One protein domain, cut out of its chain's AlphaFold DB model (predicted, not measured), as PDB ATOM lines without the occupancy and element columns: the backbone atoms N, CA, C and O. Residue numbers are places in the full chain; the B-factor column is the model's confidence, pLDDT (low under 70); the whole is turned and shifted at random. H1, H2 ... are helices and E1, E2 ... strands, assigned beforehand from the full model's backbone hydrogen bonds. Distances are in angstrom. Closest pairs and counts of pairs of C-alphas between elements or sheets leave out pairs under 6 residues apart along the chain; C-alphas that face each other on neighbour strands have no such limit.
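Overview. This is residues 6 to 118 of the 126 residues of an uncharacterized protein of Sulfuricurvum sp. 17-40-25 (UniProt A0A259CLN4). A strongly twisted five-stranded sheet and a smaller three-stranded sheet join through the turn at residue 87, and one helix, H1, packs on one face of each. The far end of the E4 and E5 hairpin reaches away from the larger sheet, and an unnamed stretch, residues 6 to 25, runs to E1 at that sheet's edge. The printed part has 113 residues with one named helix and eight named strands, in the order E1 E2 H1 E3 E4 E5 E6 E7 E8, and its class is mostly strand. The sheets, E1 E6 E7 E8 E2 and E3 E4 E5, are antiparallel throughout. The whole is compact, with a radius of gyration of the C-alphas of 13.8 A and spans of 40 by 30 by 27 A.

Arrangement. Residues 6 to 7 pair, parallel, with residues 27 to 28 of E1, residues 26 to 28. E2, residues 37 to 45, is the other edge strand and bends by 90 degrees at residue 40. H1, residues 47 to 57, has every O i to N i+4 pair within hydrogen-bond range. E3, residues 61 to 65, E4, residues 71 to 77, and E5, residues 80 to 86, form a meander, each strand the antiparallel neighbour of the one before; N 64 and O 72 are 2.8 A apart, N 84 and O 73 2.7 A. H1 runs along E3 at 4 degrees on the local plane, at a height over the sheet of 9.8 A; their closest C-alphas, Val 51 and Leu 63, are 6.9 A apart. E6, residues 88 to 94, E7, residues 102 to 108, and E8, residues 111 to 117, form a second meander, with N 91 and O 105 2.8 A apart and N 106 and O 113 2.7 A. N 90 of E6 and O 28 of E1 are 2.8 A apart, and N 114 of E8 and O 43 of E2 2.8 A. H1 is on one face of this sheet, making two layers, at a height over the sheet of 10.1 A and slantwise to E6 at 48 degrees on the local plane. It lies over E6, E7 and, only just, with 3 of its 11 C-alphas, E8. E5 and E6 meet only through their link.

Along the chain. E1 begins at C-alpha 26, (365.703, 376.501, 326.146), and is 6.3 A long. E2 spans 16.6 A, H1 15.4 A and E3 13.2 A. E4 spans 19.2 A, E5 18.8 A, E6 19.1 A and E7 19.5 A. E8 spans 18.4 A and ends at C-alpha 117, (365.617, 369.795, 314.582).

Size, cuts and confidence. The C-alphas farthest apart, those of Met 40 and Arg 78, are 42.3 A apart. The printed part has no cut, and no link is long. Mean pLDDT of the printed part is 80.1; 33 residues are under 70, among them residues 9 to 17 and 74 to 85.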
ATOM      1  N   GLN A   6     365.556 381.409 329.146       80.31
ATOM      2  CA  GLN A   6     365.785 382.247 327.982       80.31
ATOM      3  C   GLN A   6     367.271 382.175 327.630       80.31
ATOM      4  O   GLN A   6     368.128 382.447 328.471       80.31
ATOM      5  N   VAL A   7     367.560 381.832 326.381       77.19
ATOM      6  CA  VAL A   7     368.908 381.841 325.819       77.19
ATOM      7  C   VAL A   7     368.921 382.818 324.646       77.19
ATOM      8  O   VAL A   7     368.059 382.767 323.768       77.19
ATOM      9  N   GLY A   8     369.889 383.732 324.655       72.06
ATOM     10  CA  GLY A   8     369.982 384.825 323.689       72.06
ATOM     11  C   GLY A   8     369.153 386.057 324.071       72.06
ATOM     12  O   GLY A   8     368.415 386.088 325.063       72.06
ATOM     13  N   TYR A   9     369.302 387.112 323.277       66.75
ATOM     14  CA  TYR A   9     368.656 388.402 323.528       66.75
ATOM     15  C   TYR A   9     367.256 388.476 322.909       66.75
ATOM     16  O   TYR A   9     366.964 387.799 321.928       66.75
ATOM     17  N   THR A  10     366.395 389.352 323.430       59.31
ATOM     18  CA  THR A  10     365.040 389.614 322.892       59.31
ATOM     19  C   THR A  10     365.048 390.066 321.429       59.31
ATOM     20  O   THR A  10     364.128 389.765 320.677       59.31
ATOM     21  N   ASN A  11     366.128 390.720 320.995       59.62
ATOM     22  CA  ASN A  11     366.362 391.116 319.604       59.62
ATOM     23  C   ASN A  11     367.053 390.033 318.764       59.62
ATOM     24  O   ASN A  11     367.487 390.332 317.653       59.62
ATOM     25  N   GLY A  12     367.179 388.821 319.310       61.78
ATOM     26  CA  GLY A  12     367.887 387.662 318.786       61.78
ATOM     27  C   GLY A  12     369.385 387.858 318.548       61.78
ATOM     28  O   GLY A  12     369.918 388.967 318.507       61.78
ATOM     29  N   ASP A  13     370.089 386.749 318.351       65.88
ATOM     30  CA  ASP A  13     371.544 386.764 318.204       65.88
ATOM     31  C   ASP A  13     371.970 387.038 316.750       65.88
ATOM     32  O   ASP A  13     372.458 386.163 316.030       65.88
ATOM     33  N   LYS A  14     371.775 388.282 316.287       60.00
ATOM     34  CA  LYS A  14     372.042 388.711 314.893       60.00
ATOM     35  C   LYS A  14     373.469 388.397 314.401       60.00
ATOM     36  O   LYS A  14     373.676 388.213 313.194       60.00
ATOM     37  N   GLY A  15     374.434 388.319 315.319       62.59
ATOM     38  CA  GLY A  15     375.857 388.090 315.049       62.59
ATOM     39  C   GLY A  15     376.332 386.634 315.117       62.59
ATOM     40  O   GLY A  15     377.491 386.377 314.797       62.59
ATOM     41  N   ILE A  16     375.481 385.676 315.500       68.12
ATOM     42  CA  ILE A  16     375.888 384.266 315.565       68.12
ATOM     43  C   ILE A  16     375.976 383.694 314.145       68.12
ATOM     44  O   ILE A  16     375.003 383.703 313.389       68.12
ATOM     45  N   LYS A  17     377.174 383.224 313.770       67.19
ATOM     46  CA  LYS A  17     377.439 382.604 312.460       67.19
ATOM     47  C   LYS A  17     376.877 381.183 312.368       67.19
ATOM     48  O   LYS A  17     376.398 380.800 311.309       67.19
ATOM     49  N   SER A  18     376.910 380.429 313.466       74.06
ATOM     50  CA  SER A  18     376.405 379.057 313.557       74.06
ATOM     51  C   SER A  18     375.491 378.908 314.768       74.06
ATOM     52  O   SER A  18     375.899 379.117 315.908       74.06
ATOM     53  N   ILE A  19     374.227 378.568 314.521       77.94
ATOM     54  CA  ILE A  19     373.236 378.384 315.580       77.94
ATOM     55  C   ILE A  19     373.348 376.936 316.090       77.94
ATOM     56  O   ILE A  19     373.075 376.006 315.325       77.94
ATOM     57  N   PRO A  20     373.765 376.705 317.351       83.81
ATOM     58  CA  PRO A  20     373.863 375.354 317.886       83.81
ATOM     59  C   PRO A  20     372.470 374.768 318.120       83.81
ATOM     60  O   PRO A  20     371.509 375.509 318.353       83.81
ATOM     61  N   ASN A  21     372.386 373.436 318.135       88.19
ATOM     62  CA  ASN A  21     371.173 372.722 318.530       88.19
ATOM     63  C   ASN A  21     370.637 373.211 319.877       88.19
ATOM     64  O   ASN A  21     371.406 373.539 320.788       88.19
ATOM     65  N   MET A  22     369.312 373.258 319.992       89.69
ATOM     66  CA  MET A  22     368.663 373.707 321.217       89.69
ATOM     67  C   MET A  22     368.677 372.622 322.295       89.69
ATOM     68  O   MET A  22     368.464 371.438 322.018       89.69
ATOM     69  N   LYS A  23     368.871 373.042 323.543       90.88
ATOM     70  CA  LYS A  23     368.769 372.188 324.731       90.88
ATOM     71  C   LYS A  23     367.357 372.180 325.288       90.88
ATOM     72  O   LYS A  23     366.607 373.135 325.107       90.88
ATOM     73  N   LEU A  24     366.964 371.075 325.914       90.38
ATOM     74  CA  LEU A  24     365.620 370.915 326.458       90.38
ATOM     75  C   LEU A  24     365.361 371.999 327.505       90.38
ATOM     76  O   LEU A  24     366.157 372.182 328.421       90.38
ATOM     77  N   GLY A  25     364.240 372.708 327.372       86.62
ATOM     78  CA  GLY A  25     363.956 373.845 328.247       86.62
ATOM     79  C   GLY A  25     364.735 375.109 327.889       86.62
ATOM     80  O   GLY A  25     364.795 376.034 328.691       86.62
ATOM     81  N   GLU A  26     365.302 375.209 326.691       88.19
ATOM     82  CA  GLU A  26     365.703 376.501 326.146       88.19
ATOM     83  C   GLU A  26     364.561 377.150 325.376       88.19
ATOM     84  O   GLU A  26     363.872 376.521 324.561       88.19
ATOM     85  N   PHE A  27     364.435 378.450 325.597       86.75
ATOM     86  CA  PHE A  27     363.615 379.346 324.815       86.75
ATOM     87  C   PHE A  27     364.514 380.395 324.151       86.75
ATOM     88  O   PHE A  27     365.254 381.103 324.835       86.75
ATOM     89  N   ARG A  28     364.494 380.466 322.816       84.38
ATOM     90  CA  ARG A  28     365.396 381.317 322.025       84.38
ATOM     91  C   ARG A  28     364.628 382.219 321.066       84.38
ATOM     92  O   ARG A  28     363.695 381.777 320.395       84.38
ATOM     93  N   TYR A  29     365.099 383.453 320.933       81.12
ATOM     94  CA  TYR A  29     364.686 384.380 319.883       81.12
ATOM     95  C   TYR A  29     365.751 384.359 318.786       81.12
ATOM     96  O   TYR A  29     366.899 384.724 319.031       81.12
ATOM     97  N   TYR A  30     365.403 383.952 317.564       69.75
ATOM     98  CA  TYR A  30     366.328 384.078 316.436       69.75
ATOM     99  C   TYR A  30     365.845 385.128 315.445       69.75
ATOM    100  O   TYR A  30     364.697 385.109 314.998       69.75
ATOM    101  N   VAL A  31     366.759 386.018 315.057       63.00
ATOM    102  CA  VAL A  31     366.541 386.913 313.909       63.00
ATOM    103  C   VAL A  31     366.759 386.179 312.598       63.00
ATOM    104  O   VAL A  31     366.077 386.455 311.618       63.00
ATOM    105  N   LYS A  32     367.721 385.253 312.588       67.25
ATOM    106  CA  LYS A  32     368.064 384.423 311.438       67.25
ATOM    107  C   LYS A  32     367.452 383.042 311.587       67.25
ATOM    108  O   LYS A  32     367.258 382.545 312.690       67.25
ATOM    109  N   ASP A  33     367.200 382.409 310.462       67.75
ATOM    110  CA  ASP A  33     366.677 381.056 310.431       67.75
ATOM    111  C   ASP A  33     367.698 380.053 310.990       67.75
ATOM    112  O   ASP A  33     368.855 380.037 310.569       67.75
ATOM    113  N   ASN A  34     367.279 379.200 311.929       75.62
ATOM    114  CA  ASN A  34     368.107 378.087 312.395       75.62
ATOM    115  C   ASN A  34     368.173 377.022 311.287       75.62
ATOM    116  O   ASN A  34     367.171 376.384 310.959       75.62
ATOM    117  N   GLN A  35     369.365 376.848 310.715       79.38
ATOM    118  CA  GLN A  35     369.636 375.937 309.596       79.38
ATOM    119  C   GLN A  35     369.366 374.466 309.941       79.38
ATOM    120  O   GLN A  35     369.156 373.648 309.051       79.38
ATOM    121  N   ASN A  36     369.303 374.137 311.232       84.62
ATOM    122  CA  ASN A  36     369.091 372.775 311.724       84.62
ATOM    123  C   ASN A  36     367.609 372.393 311.709       84.62
ATOM    124  O   ASN A  36     367.253 371.246 311.972       84.62
ATOM    125  N   ILE A  37     366.725 373.354 311.439       87.00
ATOM    126  CA  ILE A  37     365.285 373.137 311.410       87.00
ATOM    127  C   ILE A  37     364.897 372.532 310.066       87.00
ATOM    128  O   ILE A  37     364.975 373.181 309.023       87.00
ATOM    129  N   ASN A  38     364.362 371.312 310.093       88.06
ATOM    130  CA  ASN A  38     363.745 370.722 308.915       88.06
ATOM    131  C   ASN A  38     362.364 371.353 308.679       88.06
ATOM    132  O   ASN A  38     361.350 370.922 309.237       88.06
ATOM    133  N   ARG A  39     362.308 372.366 307.814       83.44
ATOM    134  CA  ARG A  39     361.075 373.103 307.488       83.44
ATOM    135  C   ARG A  39     360.024 372.279 306.756       83.44
ATOM    136  O   ARG A  39     358.843 372.584 306.877       83.44
ATOM    137  N   MET A  40     360.432 371.203 306.086       83.62
ATOM    138  CA  MET A  40     359.507 370.269 305.440       83.62
ATOM    139  C   MET A  40     358.722 369.435 306.462       83.62
ATOM    140  O   MET A  40     357.691 368.863 306.130       83.62
ATOM    141  N   SER A  41     359.175 369.381 307.721       82.38
ATOM    142  CA  SER A  41     358.497 368.661 308.807       82.38
ATOM    143  C   SER A  41     357.425 369.479 309.542       82.38
ATOM    144  O   SER A  41     356.976 369.073 310.617       82.38
ATOM    145  N   LEU A  42     357.034 370.629 308.982       84.69
ATOM    146  CA  LEU A  42     356.083 371.560 309.578       84.69
ATOM    147  C   LEU A  42     354.773 370.868 309.965       84.69
ATOM    148  O   LEU A  42     354.045 370.342 309.124       84.69
ATOM    149  N   ARG A  43     354.422 370.974 311.246       89.50
ATOM    150  CA  ARG A  43     353.090 370.633 311.741       89.50
ATOM    151  C   ARG A  43     352.532 371.780 312.566       89.50
ATOM    152  O   ARG A  43     353.038 372.067 313.647       89.50
ATOM    153  N   LYS A  44     351.447 372.398 312.098       91.62
ATOM    154  CA  LYS A  44     350.694 373.361 312.911       91.62
ATOM    155  C   LYS A  44     350.049 372.633 314.090       91.62
ATOM    156  O   LYS A  44     349.438 371.577 313.910       91.62
ATOM    157  N   ILE A  45     350.188 373.188 315.288       91.44
ATOM    158  CA  ILE A  45     349.493 372.705 316.483       91.44
ATOM    159  C   ILE A  45     348.569 373.797 317.011       91.44
ATOM    160  O   ILE A  45     348.824 374.986 316.830       91.44
ATOM    161  N   SER A  46     347.460 373.395 317.630       89.06
ATOM    162  CA  SER A  46     346.535 374.363 318.209       89.06
ATOM    163  C   SER A  46     347.108 374.960 319.499       89.06
ATOM    164  O   SER A  46     347.842 374.270 320.219       89.06
ATOM    165  N   PRO A  47     346.710 376.193 319.857       84.25
ATOM    166  CA  PRO A  47     347.072 376.809 321.131       84.25
ATOM    167  C   PRO A  47     346.792 375.915 322.349       84.25
ATOM    168  O   PRO A  47     347.628 375.762 323.234       84.25
ATOM    169  N   LYS A  48     345.650 375.214 322.347       86.31
ATOM    170  CA  LYS A  48     345.269 374.268 323.409       86.31
ATOM    171  C   LYS A  48     346.267 373.114 323.563       86.31
ATOM    172  O   LYS A  48     346.567 372.702 324.682       86.31
ATOM    173  N   VAL A  49     346.775 372.576 322.451       89.94
ATOM    174  CA  VAL A  49     347.790 371.509 322.473       89.94
ATOM    175  C   VAL A  49     349.122 372.051 322.980       89.94
ATOM    176  O   VAL A  49     349.755 371.397 323.803       89.94
ATOM    177  N   PHE A  50     349.515 373.251 322.549       88.12
ATOM    178  CA  PHE A  50     350.716 373.916 323.048       88.12
ATOM    179  C   PHE A  50     350.674 374.109 324.570       88.12
ATOM    180  O   PHE A  50     351.573 373.640 325.263       88.12
ATOM    181  N   VAL A  51     349.590 374.684 325.105       86.31
ATOM    182  CA  VAL A  51     349.409 374.873 326.555       86.31
ATOM    183  C   VAL A  51     349.506 373.542 327.304       86.31
ATOM    184  O   VAL A  51     350.141 373.469 328.353       86.31
ATOM    185  N   ARG A  52     348.933 372.461 326.758       89.69
ATOM    186  CA  ARG A  52     349.037 371.124 327.360       89.69
ATOM    187  C   ARG A  52     350.475 370.600 327.379       89.69
ATOM    188  O   ARG A  52     350.880 370.025 328.385       89.69
ATOM    189  N   ILE A  53     351.230 370.776 326.293       90.62
ATOM    190  CA  ILE A  53     352.645 370.377 326.224       90.62
ATOM    191  C   ILE A  53     353.450 371.150 327.266       90.62
ATOM    192  O   ILE A  53     354.179 370.549 328.050       90.62
ATOM    193  N   MET A  54     353.277 372.469 327.306       87.12
ATOM    194  CA  MET A  54     354.035 373.334 328.197       87.12
ATOM    195  C   MET A  54     353.705 373.086 329.673       87.12
ATOM    196  O   MET A  54     354.627 372.924 330.456       87.12
ATOM    197  N   ARG A  55     352.429 372.929 330.055       86.75
ATOM    198  CA  ARG A  55     352.046 372.556 331.435       86.75
ATOM    199  C   ARG A  55     352.590 371.191 331.863       86.75
ATOM    200  O   ARG A  55     352.813 370.970 333.046       86.75
ATOM    201  N   CYS A  56     352.772 370.270 330.916       89.56
ATOM    202  CA  CYS A  56     353.324 368.943 331.185       89.56
ATOM    203  C   CYS A  56     354.845 368.991 331.407       89.56
ATOM    204  O   CYS A  56     355.354 368.366 332.332       89.56
ATOM    205  N   LEU A  57     355.571 369.728 330.559       88.62
ATOM    206  CA  LEU A  57     357.037 369.774 330.589       88.62
ATOM    207  C   LEU A  57     357.599 370.837 331.546       88.62
ATOM    208  O   LEU A  57     358.681 370.646 332.098       88.62
ATOM    209  N   PHE A  58     356.865 371.933 331.739       85.50
ATOM    210  CA  PHE A  58     357.276 373.136 332.467       85.50
ATOM    211  C   PHE A  58     356.147 373.600 333.414       85.50
ATOM    212  O   PHE A  58     355.570 374.670 333.215       85.50
ATOM    213  N   PRO A  59     355.779 372.795 334.430       83.81
ATOM    214  CA  PRO A  59     354.596 373.038 335.264       83.81
ATOM    215  C   PRO A  59     354.653 374.326 336.098       83.81
ATOM    216  O   PRO A  59     353.602 374.855 336.451       83.81
ATOM    217  N   ASP A  60     355.847 374.851 336.378       81.88
ATOM    218  CA  ASP A  60     356.034 376.076 337.170       81.88
ATOM    219  C   ASP A  60     355.813 377.366 336.361       81.88
ATOM    220  O   ASP A  60     355.885 378.470 336.899       81.88
ATOM    221  N   TYR A  61     355.547 377.239 335.057       78.00
ATOM    222  CA  TYR A  61     355.356 378.368 334.157       78.00
ATOM    223  C   TYR A  61     353.875 378.588 333.880       78.00
ATOM    224  O   TYR A  61     353.145 377.690 333.449       78.00
ATOM    225  N   HIS A  62     353.439 379.825 334.079       77.75
ATOM    226  CA  HIS A  62     352.126 380.275 333.663       77.75
ATOM    227  C   HIS A  62     352.174 380.711 332.197       77.75
ATOM    228  O   HIS A  62     353.113 381.386 331.778       77.75
ATOM    229  N   LEU A  63     351.164 380.320 331.423       78.12
ATOM    230  CA  LEU A  63     351.028 380.672 330.012       78.12
ATOM    231  C   LEU A  63     349.741 381.450 329.840       78.12
ATOM    232  O   LEU A  63     348.675 380.939 330.193       78.12
ATOM    233  N   ASP A  64     349.869 382.624 329.251       74.25
ATOM    234  CA  ASP A  64     348.769 383.487 328.880       74.25
ATOM    235  C   ASP A  64     348.803 383.733 327.369       74.25
ATOM    236  O   ASP A  64     349.866 383.725 326.742       74.25
ATOM    237  N   ILE A  65     347.633 383.896 326.772       68.81
ATOM    238  CA  ILE A  65     347.491 384.249 325.361       68.81
ATOM    239  C   ILE A  65     346.660 385.511 325.366       68.81
ATOM    240  O   ILE A  65     345.486 385.456 325.736       68.81
ATOM    241  N   ASP A  66     347.254 386.634 324.978       66.44
ATOM    242  CA  ASP A  66     346.445 387.830 324.812       66.44
ATOM    243  C   ASP A  66     345.547 387.711 323.568       66.44
ATOM    244  O   ASP A  66     345.736 386.862 322.689       66.44
ATOM    245  N   GLY A  67     344.509 388.549 323.515       57.78
ATOM    246  CA  GLY A  67     343.561 388.573 322.397       57.78
ATOM    247  C   GLY A  67     344.196 388.931 321.047       57.78
ATOM    248  O   GLY A  67     343.577 388.679 320.015       57.78
ATOM    249  N   ASP A  68     345.427 389.449 321.058       64.44
ATOM    250  CA  ASP A  68     346.188 389.879 319.884       64.44
ATOM    251  C   ASP A  68     347.153 388.787 319.373       64.44
ATOM    252  O   ASP A  68     347.843 388.971 318.369       64.44
ATOM    253  N   GLY A  69     347.181 387.613 320.016       61.97
ATOM    254  CA  GLY A  69     347.996 386.469 319.602       61.97
ATOM    255  C   GLY A  69     349.441 386.505 320.109       61.97
ATOM    256  O   GLY A  69     350.263 385.686 319.685       61.97
ATOM    257  N   VAL A  70     349.776 387.399 321.033       63.81
ATOM    258  CA  VAL A  70     351.057 387.382 321.731       63.81
ATOM    259  C   VAL A  70     350.988 386.356 322.855       63.81
ATOM    260  O   VAL A  70     350.082 386.327 323.690       63.81
ATOM    261  N   TRP A  71     351.989 385.484 322.887       71.50
ATOM    262  CA  TRP A  71     352.120 384.499 323.948       71.50
ATOM    263  C   TRP A  71     352.829 385.137 325.138       71.50
ATOM    264  O   TRP A  71     354.000 385.489 325.052       71.50
ATOM    265  N   GLY A  72     352.146 385.275 326.265       69.81
ATOM    266  CA  GLY A  72     352.767 385.594 327.541       69.81
ATOM    267  C   GLY A  72     353.193 384.312 328.240       69.81
ATOM    268  O   GLY A  72     352.433 383.352 328.337       69.81
ATOM    269  N   MET A  73     354.408 384.270 328.762       72.38
ATOM    270  CA  MET A  73     354.836 383.182 329.627       72.38
ATOM    271  C   MET A  73     355.549 383.761 330.824       72.38
ATOM    272  O   MET A  73     356.513 384.486 330.641       72.38
ATOM    273  N   GLY A  74     355.138 383.439 332.040       67.69
ATOM    274  CA  GLY A  74     355.865 383.919 333.205       67.69
ATOM    275  C   GLY A  74     356.067 382.877 334.279       67.69
ATOM    276  O   GLY A  74     355.298 381.932 334.422       67.69
ATOM    277  N   ASP A  75     357.156 383.069 335.008       66.94
ATOM    278  CA  ASP A  75     357.519 382.287 336.185       66.94
ATOM    279  C   ASP A  75     356.976 383.016 337.425       66.94
ATOM    280  O   ASP A  75     357.091 384.245 337.527       66.94
ATOM    281  N   ILE A  76     356.365 382.277 338.353       65.00
ATOM    282  CA  ILE A  76     355.926 382.814 339.645       65.00
ATOM    283  C   ILE A  76     357.025 382.517 340.663       65.00
ATOM    284  O   ILE A  76     357.016 381.506 341.361       65.00
ATOM    285  N   VAL A  77     357.973 383.443 340.792       63.56
ATOM    286  CA  VAL A  77     359.063 383.318 341.764       63.56
ATOM    287  C   VAL A  77     358.721 384.139 342.997       63.56
ATOM    288  O   VAL A  77     358.650 385.365 342.930       63.56
ATOM    289  N   ARG A  78     358.526 383.470 344.142       66.25
ATOM    290  CA  ARG A  78     358.229 384.118 345.440       66.25
ATOM    291  C   ARG A  78     357.025 385.078 345.373       66.25
ATOM    292  O   ARG A  78     357.058 386.159 345.951       66.25
ATOM    293  N   GLY A  79     355.987 384.705 344.624       62.81
ATOM    294  CA  GLY A  79     354.770 385.510 344.456       62.81
ATOM    295  C   GLY A  79     354.885 386.671 343.462       62.81
ATOM    296  O   GLY A  79     353.909 387.381 343.258       62.81
ATOM    297  N   THR A  80     356.039 386.863 342.813       63.97
ATOM    298  CA  THR A  80     356.202 387.856 341.741       63.97
ATOM    299  C   THR A  80     356.113 387.173 340.379       63.97
ATOM    300  O   THR A  80     356.922 386.295 340.076       63.97
ATOM    301  N   TYR A  81     355.153 387.591 339.551       67.62
ATOM    302  CA  TYR A  81     355.039 387.152 338.161       67.62
ATOM    303  C   TYR A  81     356.089 387.861 337.304       67.62
ATOM    304  O   TYR A  81     356.085 389.087 337.189       67.62
ATOM    305  N   ARG A  82     357.006 387.099 336.704       67.75
ATOM    306  CA  ARG A  82     357.963 387.618 335.720       67.75
ATOM    307  C   ARG A  82     357.554 387.162 334.334       67.75
ATOM    308  O   ARG A  82     357.849 386.029 333.965       67.75
ATOM    309  N   SER A  83     356.885 388.035 333.587       69.06
ATOM    310  CA  SER A  83     356.468 387.749 332.217       69.06
ATOM    311  C   SER A  83     357.632 387.818 331.228       69.06
ATOM    312  O   SER A  83     358.497 388.688 331.273       69.06
ATOM    313  N   ILE A  84     357.601 386.885 330.292       69.88
ATOM    314  CA  ILE A  84     358.385 386.796 329.075       69.88
ATOM    315  C   ILE A  84     357.350 386.843 327.953       69.88
ATOM    316  O   ILE A  84     356.545 385.924 327.800       69.88
ATOM    317  N   LEU A  85     357.333 387.936 327.196       66.31
ATOM    318  CA  LEU A  85     356.478 388.053 326.018       66.31
ATOM    319  C   LEU A  85     357.137 387.331 324.841       66.31
ATOM    320  O   LEU A  85     358.281 387.602 324.466       66.31
ATOM    321  N   ILE A  86     356.402 386.410 324.243       70.00
ATOM    322  CA  ILE A  86     356.813 385.576 323.127       70.00
ATOM    323  C   ILE A  86     355.953 385.948 321.919       70.00
ATOM    324  O   ILE A  86     354.962 385.298 321.600       70.00
ATOM    325  N   ASN A  87     356.347 387.009 321.220       66.94
ATOM    326  CA  ASN A  87     355.757 387.302 319.914       66.94
ATOM    327  C   ASN A  87     356.342 386.388 318.819       66.94
ATOM    328  O   ASN A  87     355.637 385.866 317.961       66.94
ATOM    329  N   LYS A  88     357.657 386.146 318.893       79.31
ATOM    330  CA  LYS A  88     358.401 385.250 318.006       79.31
ATOM    331  C   LYS A  88     359.436 384.480 318.807       79.31
ATOM    332  O   LYS A  88     360.213 385.102 319.515       79.31
ATOM    333  N   GLY A  89     359.515 383.162 318.674       84.25
ATOM    334  CA  GLY A  89     360.565 382.405 319.350       84.25
ATOM    335  C   GLY A  89     360.469 380.903 319.161       84.25
ATOM    336  O   GLY A  89     359.537 380.392 318.550       84.25
ATOM    337  N   TYR A  90     361.458 380.196 319.689       88.56
ATOM    338  CA  TYR A  90     361.563 378.745 319.624       88.56
ATOM    339  C   TYR A  90     361.653 378.186 321.037       88.56
ATOM    340  O   TYR A  90     362.432 378.691 321.838       88.56
ATOM    341  N   VAL A  91     360.902 377.128 321.327       90.06
ATOM    342  CA  VAL A  91     360.990 376.355 322.570       90.06
ATOM    343  C   VAL A  91     361.436 374.942 322.226       90.06
ATOM    344  O   VAL A  91     360.792 374.267 321.419       90.06
ATOM    345  N   CYS A  92     362.509 374.462 322.846       92.56
ATOM    346  CA  CYS A  92     362.925 373.073 322.691       92.56
ATOM    347  C   CYS A  92     362.163 372.164 323.658       92.56
ATOM    348  O   CYS A  92     362.243 372.322 324.877       92.56
ATOM    349  N   ILE A  93     361.451 371.186 323.095       93.12
ATOM    350  CA  ILE A  93     360.685 370.179 323.846       93.12
ATOM    351  C   ILE A  93     361.287 368.773 323.737       93.12
ATOM    352  O   ILE A  93     360.845 367.855 324.424       93.12
ATOM    353  N   LYS A  94     362.280 368.588 322.860       93.88
ATOM    354  CA  LYS A  94     363.102 367.379 322.759       93.88
ATOM    355  C   LYS A  94     364.430 367.730 322.092       93.88
ATOM    356  O   LYS A  94     364.418 368.237 320.973       93.88
ATOM    357  N   GLU A  95     365.548 367.396 322.728       93.56
ATOM    358  CA  GLU A  95     366.870 367.600 322.124       93.56
ATOM    359  C   GLU A  95     367.083 366.697 320.913       93.56
ATOM    360  O   GLU A  95     366.655 365.538 320.883       93.56
ATOM    361  N   SER A  96     367.777 367.241 319.922       93.00
ATOM    362  CA  SER A  96     368.339 366.456 318.834       93.00
ATOM    363  C   SER A  96     369.589 365.711 319.308       93.00
ATOM    364  O   SER A  96     370.322 366.142 320.197       93.00
ATOM    365  N   SER A  97     369.830 364.551 318.709       92.31
ATOM    366  CA  SER A  97     370.997 363.707 318.958       92.31
ATOM    367  C   SER A  97     371.463 363.094 317.644       92.31
ATOM    368  O   SER A  97     370.722 363.091 316.663       92.31
ATOM    369  N   LYS A  98     372.659 362.500 317.631       90.31
ATOM    370  CA  LYS A  98     373.221 361.849 316.435       90.31
ATOM    371  C   LYS A  98     372.297 360.812 315.787       90.31
ATOM    372  O   LYS A  98     372.411 360.575 314.593       90.31
ATOM    373  N   THR A  99     371.418 360.184 316.566       91.62
ATOM    374  CA  THR A  99     370.536 359.103 316.104       91.62
ATOM    375  C   THR A  99     369.065 359.497 316.059       91.62
ATOM    376  O   THR A  99     368.255 358.738 315.540       91.62
ATOM    377  N   ASN A 100     368.686 360.637 316.645       93.00
ATOM    378  CA  ASN A 100     367.288 361.033 316.764       93.00
ATOM    379  C   ASN A 100     367.107 362.528 316.550       93.00
ATOM    380  O   ASN A 100     367.751 363.336 317.222       93.00
ATOM    381  N   ASP A 101     366.109 362.870 315.742       93.69
ATOM    382  CA  ASP A 101     365.644 364.241 315.593       93.69
ATOM    383  C   ASP A 101     365.121 364.802 316.923       93.69
ATOM    384  O   ASP A 101     364.416 364.127 317.701       93.69
ATOM    385  N   GLY A 102     365.426 366.080 317.122       93.88
ATOM    386  CA  GLY A 102     364.840 366.919 318.153       93.88
ATOM    387  C   GLY A 102     363.460 367.420 317.749       93.88
ATOM    388  O   GLY A 102     363.004 367.246 316.614       93.88
ATOM    389  N   ARG A 103     362.775 368.063 318.691       94.62
ATOM    390  CA  ARG A 103     361.515 368.764 318.447       94.62
ATOM    391  C   ARG A 103     361.550 370.138 319.079       94.62
ATOM    392  O   ARG A 103     361.799 370.282 320.276       94.62
ATOM    393  N   ILE A 104     361.200 371.115 318.259       93.00
ATOM    394  CA  ILE A 104     361.074 372.508 318.655       93.00
ATOM    395  C   ILE A 104     359.675 373.006 318.308       93.00
ATOM    396  O   ILE A 104     359.075 372.588 317.312       93.00
ATOM    397  N   LEU A 105     359.161 373.899 319.142       91.81
ATOM    398  CA  LEU A 105     357.931 374.636 318.901       91.81
ATOM    399  C   LEU A 105     358.313 376.063 318.540       91.81
ATOM    400  O   LEU A 105     358.968 376.742 319.321       91.81
ATOM    401  N   TYR A 106     357.930 376.494 317.351       89.62
ATOM    402  CA  TYR A 106     358.080 377.854 316.873       89.62
ATOM    403  C   TYR A 106     356.779 378.618 317.102       89.62
ATOM    404  O   TYR A 106     355.708 378.174 316.685       89.62
ATOM    405  N   LEU A 107     356.898 379.751 317.777       87.06
ATOM    406  CA  LEU A 107     355.831 380.684 318.108       87.06
ATOM    407  C   LEU A 107     356.016 381.915 317.223       87.06
ATOM    408  O   LEU A 107     357.134 382.426 317.145       87.06
ATOM    409  N   HIS A 108     354.967 382.349 316.526       83.06
ATOM    410  CA  HIS A 108     354.990 383.546 315.677       83.06
ATOM    411  C   HIS A 108     353.576 384.069 315.444       83.06
ATOM    412  O   HIS A 108     352.775 383.341 314.857       83.06
ATOM    413  N   ASP A 109     353.282 385.296 315.878       79.31
ATOM    414  CA  ASP A 109     351.999 385.983 315.649       79.31
ATOM    415  C   ASP A 109     350.781 385.077 315.949       79.31
ATOM    416  O   ASP A 109     349.950 384.781 315.087       79.31
ATOM    417  N   GLY A 110     350.734 384.496 317.151       75.88
ATOM    418  CA  GLY A 110     349.659 383.593 317.587       75.88
ATOM    419  C   GLY A 110     349.708 382.175 317.010       75.88
ATOM    420  O   GLY A 110     349.056 381.268 317.536       75.88
ATOM    421  N   ALA A 111     350.511 381.919 315.976       85.31
ATOM    422  CA  ALA A 111     350.688 380.585 315.420       85.31
ATOM    423  C   ALA A 111     351.706 379.763 316.221       85.31
ATOM    424  O   ALA A 111     352.742 380.262 316.660       85.31
ATOM    425  N   VAL A 112     351.428 378.459 316.338       89.44
ATOM    426  CA  VAL A 112     352.358 377.479 316.905       89.44
ATOM    427  C   VAL A 112     352.672 376.405 315.870       89.44
ATOM    428  O   VAL A 112     351.789 375.672 315.412       89.44
ATOM    429  N   LEU A 113     353.944 376.305 315.499       91.56
ATOM    430  CA  LEU A 113     354.452 375.387 314.487       91.56
ATOM    431  C   LEU A 113     355.465 374.439 315.123       91.56
ATOM    432  O   LEU A 113     356.452 374.866 315.707       91.56
ATOM    433  N   ALA A 114     355.234 373.136 315.017       93.06
ATOM    434  CA  ALA A 114     356.198 372.133 315.433       93.06
ATOM    435  C   ALA A 114     357.125 371.790 314.264       93.06
ATOM    436  O   ALA A 114     356.653 371.477 313.168       93.06
ATOM    437  N   TYR A 115     358.428 371.794 314.530       93.69
ATOM    438  CA  TYR A 115     359.450 371.352 313.589       93.69
ATOM    439  C   TYR A 115     360.341 370.277 314.207       93.69
ATOM    440  O   TYR A 115     360.497 370.185 315.430       93.69
ATOM    441  N   ARG A 116     360.963 369.482 313.338       93.62
ATOM    442  CA  ARG A 116     362.106 368.643 313.686       93.62
ATOM    443  C   ARG A 116     363.389 369.459 313.615       93.62
ATOM    444  O   ARG A 116     363.590 370.214 312.664       93.62
ATOM    445  N   GLU A 117     364.252 369.272 314.602       91.75
ATOM    446  CA  GLU A 117     365.617 369.795 314.582       91.75
ATOM    447  C   GLU A 117     366.590 368.640 314.315       91.75
ATOM    448  O   GLU A 117     366.554 367.625 315.014       91.75
ATOM    449  N   LEU A 118     367.438 368.787 313.300       91.69
ATOM    450  CA  LEU A 118     368.491 367.841 312.947       91.69
ATOM    451  C   LEU A 118     369.737 368.115 313.789       91.69
ATOM    452  O   LEU A 118     370.064 369.264 314.075       91.69
TER     453      LEU A 118